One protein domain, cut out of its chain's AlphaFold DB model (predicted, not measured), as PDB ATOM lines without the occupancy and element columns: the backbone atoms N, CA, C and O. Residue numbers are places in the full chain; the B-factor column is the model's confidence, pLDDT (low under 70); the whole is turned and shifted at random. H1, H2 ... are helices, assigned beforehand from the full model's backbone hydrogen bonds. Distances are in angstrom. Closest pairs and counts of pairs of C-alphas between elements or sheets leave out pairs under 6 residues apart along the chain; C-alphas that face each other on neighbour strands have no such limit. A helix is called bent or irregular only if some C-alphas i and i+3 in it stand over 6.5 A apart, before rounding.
ATOM      1  N   ILE A 178     218.063 303.727 173.467       78.12
ATOM      2  CA  ILE A 178     216.670 303.295 173.267       78.12
ATOM      3  C   ILE A 178     216.621 301.794 172.975       78.12
ATOM      4  O   ILE A 178     215.821 301.082 173.581       78.12
ATOM      5  N   LEU A 179     217.498 301.307 172.092       79.62
ATOM      6  CA  LEU A 179     217.547 299.892 171.724       79.62
ATOM      7  C   LEU A 179     218.004 299.033 172.903       79.62
ATOM      8  O   LEU A 179     217.349 298.043 173.228       79.62
ATOM      9  N   THR A 180     219.063 299.442 173.602       82.94
ATOM     10  CA  THR A 180     219.528 298.725 174.796       82.94
ATOM     11  C   THR A 180     218.418 298.623 175.841       82.94
ATOM     12  O   THR A 180     218.116 297.538 176.331       82.94
ATOM     13  N   ARG A 181     217.734 299.736 176.126       76.25
ATOM     14  CA  ARG A 181     216.624 299.800 177.084       76.25
ATOM     15  C   ARG A 181     215.450 298.890 176.712       76.25
ATOM     16  O   ARG A 181     214.868 298.274 177.598       76.25
ATOM     17  N   GLN A 182     215.066 298.854 175.437       79.81
ATOM     18  CA  GLN A 182     213.882 298.119 174.986       79.81
ATOM     19  C   GLN A 182     214.126 296.618 174.835       79.81
ATOM     20  O   GLN A 182     213.209 295.837 175.060       79.81
ATOM     21  N   TYR A 183     215.336 296.211 174.448       85.25
ATOM     22  CA  TYR A 183     215.576 294.835 174.015       85.25
ATOM     23  C   TYR A 183     216.503 294.045 174.934       85.25
ATOM     24  O   TYR A 183     216.374 292.826 174.978       85.25
ATOM     25  N   LEU A 184     217.400 294.678 175.700       89.12
ATOM     26  CA  LEU A 184     218.361 293.925 176.513       89.12
ATOM     27  C   LEU A 184     217.666 293.105 177.607       89.12
ATOM     28  O   LEU A 184     217.814 291.887 177.646       89.12
ATOM     29  N   LEU A 185     216.886 293.758 178.474       85.00
ATOM     30  CA  LEU A 185     216.264 293.091 179.622       85.00
ATOM     31  C   LEU A 185     215.212 292.050 179.237       85.00
ATOM     32  O   LEU A 185     215.305 290.927 179.739       85.00
ATOM     33  N   PRO A 186     214.258 292.341 178.329       84.38
ATOM     34  CA  PRO A 186     213.296 291.330 177.910       84.38
ATOM     35  C   PRO A 186     213.973 290.110 177.292       84.38
ATOM     36  O   PRO A 186     213.530 288.990 177.517       84.38
ATOM     37  N   ASN A 187     215.069 290.290 176.551       88.44
ATOM     38  CA  ASN A 187     215.779 289.167 175.948       88.44
ATOM     39  C   ASN A 187     216.617 288.386 176.965       88.44
ATOM     40  O   ASN A 187     216.607 287.159 176.915       88.44
ATOM     41  N   LEU A 188     217.260 289.062 177.921       89.56
ATOM     42  CA  LEU A 188     217.964 288.408 179.026       89.56
ATOM     43  C   LEU A 188     217.007 287.545 179.865       89.56
ATOM     44  O   LEU A 188     217.358 286.430 180.228       89.56
ATOM     45  N   SER A 189     215.775 288.016 180.100       84.19
ATOM     46  CA  SER A 189     214.757 287.280 180.870       84.19
ATOM     47  C   SER A 189     214.240 285.999 180.198       84.19
ATOM     48  O   SER A 189     213.652 285.157 180.869       84.19
ATOM     49  N   LYS A 190     214.458 285.830 178.884       86.75
ATOM     50  CA  LYS A 190     214.089 284.609 178.143       86.75
ATOM     51  C   LYS A 190     215.145 283.504 178.252       86.75
ATOM     52  O   LYS A 190     214.889 282.382 177.825       86.75
ATOM     53  N   LEU A 191     216.342 283.823 178.744       90.81
ATOM     54  CA  LEU A 191     217.448 282.876 178.882       90.81
ATOM     55  C   LEU A 191     217.357 282.122 180.213       90.81
ATOM     56  O   LEU A 191     216.711 282.576 181.155       90.81
ATOM     57  N   SER A 192     218.025 280.969 180.297       91.00
ATOM     58  CA  SER A 192     218.141 280.252 181.565       91.00
ATOM     59  C   SER A 192     218.983 281.040 182.572       91.00
ATOM     60  O   SER A 192     219.858 281.831 182.206       91.00
ATOM     61  N   GLU A 193     218.738 280.772 183.855       89.88
ATOM     62  CA  GLU A 193     219.459 281.382 184.977       89.88
ATOM     63  C   GLU A 193     220.985 281.223 184.856       89.88
ATOM     64  O   GLU A 193     221.728 282.170 185.122       89.88
ATOM     65  N   ASP A 194     221.442 280.062 184.382       92.69
ATOM     66  CA  ASP A 194     222.862 279.752 184.204       92.69
ATOM     67  C   ASP A 194     223.509 280.620 183.115       92.69
ATOM     68  O   ASP A 194     224.550 281.233 183.347       92.69
ATOM     69  N   ILE A 195     222.861 280.741 181.948       94.19
ATOM     70  CA  ILE A 195     223.375 281.533 180.818       94.19
ATOM     71  C   ILE A 195     223.414 283.016 181.191       94.19
ATOM     72  O   ILE A 195     224.398 283.703 180.913       94.19
ATOM     73  N   ALA A 196     222.360 283.518 181.842       92.88
ATOM     74  CA  ALA A 196     222.310 284.902 182.301       92.88
ATOM     75  C   ALA A 196     223.410 285.193 183.337       92.88
ATOM     76  O   ALA A 196     224.080 286.222 183.248       92.88
ATOM     77  N   THR A 197     223.628 284.274 184.284       92.62
ATOM     78  CA  THR A 197     224.688 284.383 185.296       92.62
ATOM     79  C   THR A 197     226.069 284.439 184.658       92.62
ATOM     80  O   THR A 197     226.836 285.361 184.933       92.62
ATOM     81  N   GLU A 198     226.374 283.484 183.779       95.25
ATOM     82  CA  GLU A 198     227.672 283.392 183.115       95.25
ATOM     83  C   GLU A 198     227.947 284.625 182.240       95.25
ATOM     84  O   GLU A 198     229.051 285.178 182.264       95.25
ATOM     85  N   TRP A 199     226.935 285.127 181.522       95.69
ATOM     86  CA  TRP A 199     227.066 286.359 180.744       95.69
ATOM     87  C   TRP A 199     227.391 287.562 181.631       95.69
ATOM     88  O   TRP A 199     228.337 288.302 181.357       95.69
ATOM     89  N   MET A 200     226.632 287.757 182.714       93.69
ATOM     90  CA  MET A 200     226.852 288.882 183.622       93.69
ATOM     91  C   MET A 200     228.262 288.831 184.218       93.69
ATOM     92  O   MET A 200     228.979 289.828 184.170       93.69
ATOM     93  N   GLN A 201     228.684 287.667 184.716       92.00
ATOM     94  CA  GLN A 201     230.000 287.469 185.333       92.00
ATOM     95  C   GLN A 201     231.164 287.638 184.360       92.00
ATOM     96  O   GLN A 201     232.222 288.112 184.764       92.00
ATOM     97  N   SER A 202     230.988 287.264 183.094       92.69
ATOM     98  CA  SER A 202     232.037 287.403 182.083       92.69
ATOM     99  C   SER A 202     232.119 288.822 181.516       92.69
ATOM    100  O   SER A 202     233.220 289.333 181.304       92.69
ATOM    101  N   TYR A 203     230.977 289.481 181.293       92.44
ATOM    102  CA  TYR A 203     230.917 290.706 180.493       92.44
ATOM    103  C   TYR A 203     230.750 292.005 181.293       92.44
ATOM    104  O   TYR A 203     231.227 293.056 180.859       92.44
ATOM    105  N   LEU A 204     230.129 291.958 182.477       90.44
ATOM    106  CA  LEU A 204     229.891 293.137 183.329       90.44
ATOM    107  C   LEU A 204     231.016 293.395 184.348       90.44
ATOM    108  O   LEU A 204     230.825 294.124 185.317       90.44
ATOM    109  N   THR A 205     232.197 292.811 184.134       83.94
ATOM    110  CA  THR A 205     233.385 293.026 184.979       83.94
ATOM    111  C   THR A 205     233.934 294.449 184.877       83.94
ATOM    112  O   THR A 205     234.480 294.973 185.845       83.94
ATOM    113  N   ASP A 206     233.757 295.091 183.720       84.25
ATOM    114  CA  ASP A 206     234.142 296.481 183.487       84.25
ATOM    115  C   ASP A 206     233.168 297.466 184.158       84.25
ATOM    116  O   ASP A 206     231.942 297.352 184.041       84.25
ATOM    117  N   THR A 207     233.716 298.480 184.833       79.88
ATOM    118  CA  THR A 207     232.933 299.481 185.574       79.88
ATOM    119  C   THR A 207     232.013 300.289 184.657       79.88
ATOM    120  O   THR A 207     230.884 300.603 185.051       79.88
ATOM    121  N   GLY A 208     232.449 300.582 183.429       82.25
ATOM    122  CA  GLY A 208     231.673 301.302 182.424       82.25
ATOM    123  C   GLY A 208     230.496 300.478 181.907       82.25
ATOM    124  O   GLY A 208     229.360 300.964 181.893       82.25
ATOM    125  N   ARG A 209     230.732 299.209 181.552       88.25
ATOM    126  CA  ARG A 209     229.674 298.285 181.102       88.25
ATOM    127  C   ARG A 209     228.635 298.022 182.179       88.25
ATOM    128  O   ARG A 209     227.440 298.087 181.889       88.25
ATOM    129  N   LEU A 210     229.063 297.802 183.422       87.88
ATOM    130  CA  LEU A 210     228.147 297.650 184.552       87.88
ATOM    131  C   LEU A 210     227.294 298.911 184.752       87.88
ATOM    132  O   LEU A 210     226.080 298.810 184.932       87.88
ATOM    133  N   SER A 211     227.895 300.101 184.644       82.25
ATOM    134  CA  SER A 211     227.162 301.370 184.716       82.25
ATOM    135  C   SER A 211     226.118 301.479 183.601       82.25
ATOM    136  O   SER A 211     224.958 301.812 183.858       82.25
ATOM    137  N   LYS A 212     226.495 301.149 182.358       83.75
ATOM    138  CA  LYS A 212     225.593 301.168 181.198       83.75
ATOM    139  C   LYS A 212     224.445 300.171 181.356       83.75
ATOM    140  O   LYS A 212     223.292 300.528 181.100       83.75
ATOM    141  N   PHE A 213     224.740 298.963 181.834       89.12
ATOM    142  CA  PHE A 213     223.744 297.946 182.152       89.12
ATOM    143  C   PHE A 213     222.745 298.469 183.189       89.12
ATOM    144  O   PHE A 213     221.539 298.478 182.940       89.12
ATOM    145  N   CYS A 214     223.238 299.007 184.309       82.31
ATOM    146  CA  CYS A 214     222.380 299.505 185.379       82.31
ATOM    147  C   CYS A 214     221.531 300.710 184.943       82.31
ATOM    148  O   CYS A 214     220.343 300.786 185.260       82.31
ATOM    149  N   LYS A 215     222.095 301.643 184.167       76.94
ATOM    150  CA  LYS A 215     221.347 302.780 183.601       76.94
ATOM    151  C   LYS A 215     220.241 302.310 182.658       76.94
ATOM    152  O   LYS A 215     219.109 302.779 182.773       76.94
ATOM    153  N   SER A 216     220.546 301.354 181.781       77.62
ATOM    154  CA  SER A 216     219.564 300.756 180.867       77.62
ATOM    155  C   SER A 216     218.428 300.088 181.641       77.62
ATOM    156  O   SER A 216     217.260 300.247 181.288       77.62
ATOM    157  N   PHE A 217     218.764 299.429 182.752       76.19
ATOM    158  CA  PHE A 217     217.807 298.815 183.662       76.19
ATOM    159  C   PHE A 217     216.871 299.838 184.307       76.19
ATOM    160  O   PHE A 217     215.651 299.703 184.258       76.19
ATOM    161  N   LEU A 218     217.428 300.896 184.899       71.94
ATOM    162  CA  LEU A 218     216.641 301.930 185.572       71.94
ATOM    163  C   LEU A 218     215.755 302.706 184.605       71.94
ATOM    164  O   LEU A 218     214.677 303.173 184.988       71.94
ATOM    165  N   GLN A 219     216.203 302.838 183.362       67.69
ATOM    166  CA  GLN A 219     215.433 303.497 182.332       67.69
ATOM    167  C   GLN A 219     214.358 302.581 181.759       67.69
ATOM    168  O   GLN A 219     213.330 303.123 181.381       67.69
ATOM    169  N   ALA A 220     214.517 301.254 181.699       61.12
ATOM    170  CA  ALA A 220     213.526 300.339 181.117       61.12
ATOM    171  C   ALA A 220     212.096 300.668 181.588       61.12
ATOM    172  O   ALA A 220     211.781 300.612 182.775       61.12
ATOM    173  N   LYS A 221     211.268 301.126 180.637       53.41
ATOM    174  CA  LYS A 221     209.831 301.344 180.828       53.41
ATOM    175  C   LYS A 221     209.147 300.066 180.373       53.41
ATOM    176  O   LYS A 221     209.536 299.513 179.345       53.41
ATOM    177  N   THR A 222     208.136 299.637 181.106       47.38
ATOM    178  CA  THR A 222     207.157 298.689 180.584       47.38
ATOM    179  C   THR A 222     206.462 299.318 179.383       47.38
ATOM    180  O   THR A 222     206.162 300.509 179.354       47.38
ATOM    181  N   THR A 223     206.286 298.525 178.336       39.69
ATOM    182  CA  THR A 223     205.669 298.907 177.059       39.69
ATOM    183  C   THR A 223     204.140 298.937 177.124       39.69
ATOM    184  O   THR A 223     203.490 298.755 176.101       39.69
ATOM    185  N   ILE A 224     203.555 299.116 178.306       36.91
ATOM    186  CA  ILE A 224     202.105 299.181 178.480       36.91
ATOM    187  C   ILE A 224     201.793 300.564 179.038       36.91
ATOM    188  O   ILE A 224     202.506 301.036 179.922       36.91
ATOM    189  N   ASP A 225     200.782 301.204 178.453       34.78
ATOM    190  CA  ASP A 225     200.220 302.523 178.762       34.78
ATOM    191  C   ASP A 225     199.677 302.646 180.204       34.78
ATOM    192  O   ASP A 225     198.563 303.109 180.421       34.78
ATOM    193  N   ASP A 226     200.446 302.246 181.213       35.41
ATOM    194  CA  ASP A 226     200.142 302.579 182.596       35.41
ATOM    195  C   ASP A 226     200.700 303.974 182.877       35.41
ATOM    196  O   ASP A 226     201.917 304.196 182.922       35.41
ATOM    197  N   GLU A 227     199.785 304.914 183.122       36.34
ATOM    198  CA  GLU A 227     200.033 306.291 183.576       36.34
ATOM    199  C   GLU A 227     200.961 306.376 184.812       36.34
ATOM    200  O   GLU A 227     201.474 307.443 185.142       36.34
ATOM    201  N   PHE A 228     201.262 305.238 185.445       39.47
ATOM    202  CA  PHE A 228     202.104 305.087 186.627       39.47
ATOM    203  C   PHE A 228     203.574 304.733 186.343       39.47
ATOM    204  O   PHE A 228     204.380 304.690 187.272       39.47
ATOM    205  N   GLY A 229     203.967 304.460 185.089       40.62
ATOM    206  CA  GLY A 229     205.360 304.118 184.760       40.62
ATOM    207  C   GLY A 229     205.901 302.911 185.545       40.62
ATOM    208  O   GLY A 229     207.093 302.862 185.866       40.62
ATOM    209  N   LEU A 230     205.014 301.970 185.885       44.81
ATOM    210  CA  LEU A 230     205.294 300.823 186.743       44.81
ATOM    211  C   LEU A 230     206.174 299.810 186.011       44.81
ATOM    212  O   LEU A 230     205.839 299.317 184.941       44.81
ATOM    213  N   PHE A 231     207.330 299.517 186.596       51.78
ATOM    214  CA  PHE A 231     208.272 298.499 186.137       51.78
ATOM    215  C   PHE A 231     207.641 297.098 186.274       51.78
ATOM    216  O   PHE A 231     207.086 296.817 187.329       51.78
ATOM    217  N   ASP A 232     207.743 296.215 185.269       56.28
ATOM    218  CA  ASP A 232     207.220 294.840 185.366       56.28
ATOM    219  C   ASP A 232     208.163 294.037 186.273       56.28
ATOM    220  O   ASP A 232     209.304 293.768 185.875       56.28
ATOM    221  N   PRO A 233     207.740 293.663 187.495       56.34
ATOM    222  CA  PRO A 233     208.599 292.955 188.435       56.34
ATOM    223  C   PRO A 233     209.071 291.602 187.886       56.34
ATOM    224  O   PRO A 233     210.136 291.135 188.286       56.34
ATOM    225  N   LYS A 234     208.371 291.010 186.902       60.28
ATOM    226  CA  LYS A 234     208.783 289.757 186.243       60.28
ATOM    227  C   LYS A 234     210.054 289.900 185.404       60.28
ATOM    228  O   LYS A 234     210.701 288.897 185.120       60.28
ATOM    229  N   LEU A 235     210.443 291.123 185.028       62.41
ATOM    230  CA  LEU A 235     211.713 291.382 184.339       62.41
ATOM    231  C   LEU A 235     212.923 291.288 185.284       62.41
ATOM    232  O   LEU A 235     214.055 291.196 184.805       62.41
ATOM    233  N   ILE A 236     212.716 291.305 186.609       67.81
ATOM    234  CA  ILE A 236     213.790 291.170 187.601       67.81
ATOM    235  C   ILE A 236     213.837 289.735 188.121       67.81
ATOM    236  O   ILE A 236     213.293 289.418 189.175       67.81
ATOM    237  N   SER A 237     214.533 288.860 187.394       73.12
ATOM    238  CA  SER A 237     214.815 287.516 187.907       73.12
ATOM    239  C   SER A 237     215.645 287.595 189.205       73.12
ATOM    240  O   SER A 237     216.574 288.414 189.290       73.12
ATOM    241  N   PRO A 238     215.397 286.706 190.190       75.75
ATOM    242  CA  PRO A 238     216.214 286.602 191.393       75.75
ATOM    243  C   PRO A 238     217.709 286.431 191.138       75.75
ATOM    244  O   PRO A 238     218.548 286.872 191.926       75.75
ATOM    245  N   VAL A 239     218.061 285.826 190.009       80.25
ATOM    246  CA  VAL A 239     219.442 285.658 189.557       80.25
ATOM    247  C   VAL A 239     220.116 286.992 189.283       80.25
ATOM    248  O   VAL A 239     221.227 287.220 189.754       80.25
ATOM    249  N   ILE A 240     219.437 287.891 188.566       83.06
ATOM    250  CA  ILE A 240     219.990 289.200 188.204       83.06
ATOM    251  C   ILE A 240     220.262 290.004 189.478       83.06
ATOM    252  O   ILE A 240     221.322 290.612 189.603       83.06
ATOM    253  N   CYS A 241     219.357 289.950 190.462       79.56
ATOM    254  CA  CYS A 241     219.573 290.579 191.767       79.56
ATOM    255  C   CYS A 241     220.804 290.030 192.491       79.56
ATOM    256  O   CYS A 241     221.626 290.817 192.961       79.56
ATOM    257  N   ARG A 242     220.955 288.700 192.550       80.62
ATOM    258  CA  ARG A 242     222.120 288.054 193.176       80.62
ATOM    259  C   ARG A 242     223.424 288.477 192.500       80.62
ATOM    260  O   ARG A 242     224.375 288.837 193.187       80.62
ATOM    261  N   GLN A 243     223.459 288.518 191.167       86.06
ATOM    262  CA  GLN A 243     224.654 288.956 190.438       86.06
ATOM    263  C   GLN A 243     224.968 290.438 190.662       86.06
ATOM    264  O   GLN A 243     226.120 290.789 190.906       86.06
ATOM    265  N   LEU A 244     223.959 291.313 190.651       85.69
ATOM    266  CA  LEU A 244     224.152 292.732 190.959       85.69
ATOM    267  C   LEU A 244     224.728 292.942 192.368       85.69
ATOM    268  O   LEU A 244     225.591 293.796 192.545       85.69
ATOM    269  N   GLN A 245     224.329 292.130 193.349       78.19
ATOM    270  CA  GLN A 245     224.913 292.169 194.691       78.19
ATOM    271  C   GLN A 245     226.376 291.707 194.713       78.19
ATOM    272  O   GLN A 245     227.205 292.322 195.384       78.19
ATOM    273  N   CYS A 246     226.733 290.662 193.959       82.62
ATOM    274  CA  CYS A 246     228.136 290.272 193.815       82.62
ATOM    275  C   CYS A 246     228.978 291.433 193.260       82.62
ATOM    276  O   CYS A 246     230.065 291.697 193.772       82.62
ATOM    277  N   PHE A 247     228.452 292.177 192.281       83.44
ATOM    278  CA  PHE A 247     229.125 293.364 191.749       83.44
ATOM    279  C   PHE A 247     229.160 294.540 192.724       83.44
ATOM    280  O   PHE A 247     230.147 295.273 192.732       83.44
ATOM    281  N   TYR A 248     228.136 294.708 193.565       76.81
ATOM    282  CA  TYR A 248     228.093 295.756 194.588       76.81
ATOM    283  C   TYR A 248     229.315 295.692 195.515       76.81
ATOM    284  O   TYR A 248     229.962 296.709 195.757       76.81
ATOM    285  N   ASN A 249     229.694 294.487 195.955       69.00
ATOM    286  CA  ASN A 249     230.849 294.285 196.837       69.00
ATOM    287  C   ASN A 249     232.196 294.595 196.162       69.00
ATOM    288  O   ASN A 249     233.183 294.849 196.847       69.00
ATOM    289  N   ILE A 250     232.245 294.556 194.829       70.31
ATOM    290  CA  ILE A 250     233.472 294.720 194.039       70.31
ATOM    291  C   ILE A 250     233.593 296.157 193.507       70.31
ATOM    292  O   ILE A 250     234.701 296.644 193.295       70.31
ATOM    293  N   ASN A 251     232.472 296.853 193.289       69.81
ATOM    294  CA  ASN A 251     232.429 298.076 192.492       69.81
ATOM    295  C   ASN A 251     231.586 299.189 193.138       69.81
ATOM    296  O   ASN A 251     230.430 299.428 192.776       69.81
ATOM    297  N   GLN A 252     232.200 299.912 194.078       67.69
ATOM    298  CA  GLN A 252     231.531 300.942 194.882       67.69
ATOM    299  C   GLN A 252     230.983 302.126 194.064       67.69
ATOM    300  O   GLN A 252     229.992 302.732 194.466       67.69
ATOM    301  N   SER A 253     231.567 302.445 192.902       69.38
ATOM    302  CA  SER A 253     231.123 303.571 192.060       69.38
ATOM    303  C   SER A 253     229.761 303.329 191.402       69.38
ATOM    304  O   SER A 253     229.010 304.271 191.153       69.38
ATOM    305  N   ASN A 254     229.404 302.064 191.166       73.25
ATOM    306  CA  ASN A 254     228.099 301.673 190.634       73.25
ATOM    307  C   ASN A 254     227.096 301.285 191.731       73.25
ATOM    308  O   ASN A 254     225.937 301.004 191.412       73.25
ATOM    309  N   GLY A 255     227.509 301.303 193.006       73.88
ATOM    310  CA  GLY A 255     226.693 300.867 194.142       73.88
ATOM    311  C   GLY A 255     225.340 301.572 194.206       73.88
ATOM    312  O   GLY A 255     224.311 300.915 194.322       73.88
ATOM    313  N   PHE A 256     225.316 302.888 193.967       73.38
ATOM    314  CA  PHE A 256     224.069 303.657 193.925       73.38
ATOM    315  C   PHE A 256     223.081 303.121 192.876       73.38
ATOM    316  O   PHE A 256     221.898 302.951 193.171       73.38
ATOM    317  N   PHE A 257     223.534 302.838 191.650       74.75
ATOM    318  CA  PHE A 257     222.644 302.342 190.596       74.75
ATOM    319  C   PHE A 257     222.139 300.930 190.896       74.75
ATOM    320  O   PHE A 257     220.963 300.646 190.665       74.75
ATOM    321  N   ILE A 258     223.004 300.071 191.443       78.75
ATOM    322  CA  ILE A 258     222.642 298.720 191.879       78.75
ATOM    323  C   ILE A 258     221.553 298.785 192.956       78.75
ATOM    324  O   ILE A 258     220.523 298.123 192.824       78.75
ATOM    325  N   ASP A 259     221.711 299.651 193.957       75.19
ATOM    326  CA  ASP A 259     220.713 299.828 195.012       75.19
ATOM    327  C   ASP A 259     219.363 300.263 194.461       75.19
ATOM    328  O   ASP A 259     218.322 299.755 194.876       75.19
ATOM    329  N   GLN A 260     219.358 301.198 193.505       73.81
ATOM    330  CA  GLN A 260     218.120 301.654 192.880       73.81
ATOM    331  C   GLN A 260     217.392 300.524 192.142       73.81
ATOM    332  O   GLN A 260     216.160 300.521 192.107       73.81
ATOM    333  N   ILE A 261     218.128 299.568 191.571       76.44
ATOM    334  CA  ILE A 261     217.558 298.390 190.911       76.44
ATOM    335  C   ILE A 261     216.980 297.425 191.948       76.44
ATOM    336  O   ILE A 261     215.809 297.057 191.847       76.44
ATOM    337  N   LEU A 262     217.760 297.063 192.970       75.62
ATOM    338  CA  LEU A 262     217.338 296.126 194.018       75.62
ATOM    339  C   LEU A 262     216.101 296.632 194.777       75.62
ATOM    340  O   LEU A 262     215.164 295.868 195.015       75.62
ATOM    341  N   ARG A 263     216.030 297.944 195.045       70.19
ATOM    342  CA  ARG A 263     214.845 298.600 195.629       70.19
ATOM    343  C   ARG A 263     213.574 298.348 194.838       70.19
ATOM    344  O   ARG A 263     212.525 298.166 195.444       70.19
ATOM    345  N   ARG A 264     213.639 298.388 193.500       68.19
ATOM    346  CA  ARG A 264     212.443 298.220 192.662       68.19
ATOM    347  C   ARG A 264     211.831 296.842 192.848       68.19
ATOM    348  O   ARG A 264     210.618 296.764 192.900       68.19
ATOM    349  N   ARG A 265     212.633 295.789 193.004       67.25
ATOM    350  CA  ARG A 265     212.104 294.430 193.180       67.25
ATOM    351  C   ARG A 265     211.381 294.250 194.513       67.25
ATOM    352  O   ARG A 265     210.257 293.767 194.543       67.25
ATOM    353  N   LEU A 266     212.011 294.683 195.602       61.41
ATOM    354  CA  LEU A 266     211.528 294.431 196.965       61.41
ATOM    355  C   LEU A 266     210.222 295.149 197.309       61.41
ATOM    356  O   LEU A 266     209.526 294.734 198.227       61.41
ATOM    357  N   ILE A 267     209.894 296.214 196.579       57.38
ATOM    358  CA  ILE A 267     208.626 296.932 196.731       57.38
ATOM    359  C   ILE A 267     207.440 296.113 196.187       57.38
ATOM    360  O   ILE A 267     206.329 296.286 196.676       57.38
ATOM    361  N   PHE A 268     207.661 295.228 195.205       52.31
ATOM    362  CA  PHE A 268     206.594 294.501 194.501       52.31
ATOM    363  C   PHE A 268     206.488 293.009 194.864       52.31
ATOM    364  O   PHE A 268     205.569 292.342 194.395       52.31
ATOM    365  N   GLU A 269     207.399 292.464 195.676       56.16
ATOM    366  CA  GLU A 269     207.311 291.082 196.169       56.16
ATOM    367  C   GLU A 269     206.686 291.023 197.579       56.16
ATOM    368  O   GLU A 269     207.345 291.284 198.593       56.16
ATOM    369  N   ASP A 270     205.426 290.574 197.640       46.56
ATOM    370  CA  ASP A 270     204.711 290.180 198.872       46.56
ATOM    371  C   ASP A 270     205.251 288.871 199.501       46.56
ATOM    372  O   ASP A 270     204.809 288.457 200.572       46.56
TER     373      ASP A 270
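This is residues 178 to 270 of the 494 residues of the protein "Hypothetical protein" of Rotaria sp. Silwood2 (UniProt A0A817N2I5). What does the model look like? Four helices lie side by side in an arc, in the order H3, H5, H4, H2, with the longest, H5, packed between H3 and H4, and H1 crosses the open side of the arc from H3 toward H2. A long loop, residues 220 to 237, reaches out at one end and adds to the longest axis. What is it built of? The printed part has 93 residues with five named helices, H1 to H5 in chain order, and no named strand, and the class is all helix. How tightly is it gathered? It is compact, with a radius of gyration of the C-alphas of 12.7 A and spans of 37 by 29 by 25 A.

Where is the longest helix? H5, residues 252 to 268, measures 25.8 A and ends with C-alpha 268 at (206.594, 294.501, 194.501). It has a kink of 27 degrees near residue 259 and is irregular, with C-alphas 253 and 256 7.3 A apart. Where are the others? H4 is residues 238 to 250, 19.3 A; H3 is residues 207 to 219, 18.2 A; H2 is residues 193 to 203, 15.4 A. H1, residues 178 to 188, 16.0 A, begins with C-alpha 178 at (216.670, 303.295, 173.267) and is irregular, with C-alphas 182 and 185 7.2 A apart.

What touches H5? H3 touches it at a shallow tilt of 29 degrees, the same way, the closest C-alphas being those of Cys 214 and Phe 257, 5.9 A apart. H4 and H5 form a helical hairpin at a shallow tilt of 26 degrees, opposite ways, with the C-alphas of Tyr 248 and Gly 255 closest at 5.3 A. What comes next outward? H4, with residues 239 to 243 alone, touches H2 at 27 degrees, a shallow tilt, the same way; the closest C-alphas, those of Glu 193 and Val 239, are 6.3 A apart. H3, with residues 216 to 219 alone, touches H1, about perpendicular at 86 degrees, and the C-alphas of Arg 181 and Ser 216 are closest at 4.9 A. H1 and H2 are close but not clearly touching, with the C-alphas of Leu 188 and Ala 196 closest at 6.5 A. How do the backbones run? In H2 and H3 every O i to N i+4 pair is within hydrogen-bond range; in H1 5 of 7 are, in H4 8 of 9 and in H5 8 of 13.

How far does it reach? The two C-alphas farthest apart, those of Asp 225 and Ile 250, are 37.4 A apart. Is anything missing, and how long are the links? The printed part has no cut; the link from H3 to H4 is long, with 18 residues, and the other links are tight. Where is confidence low? pLDDT is under 70 in 29 residues: 219 to 236, 249, 251 to 253 and 264 to 270.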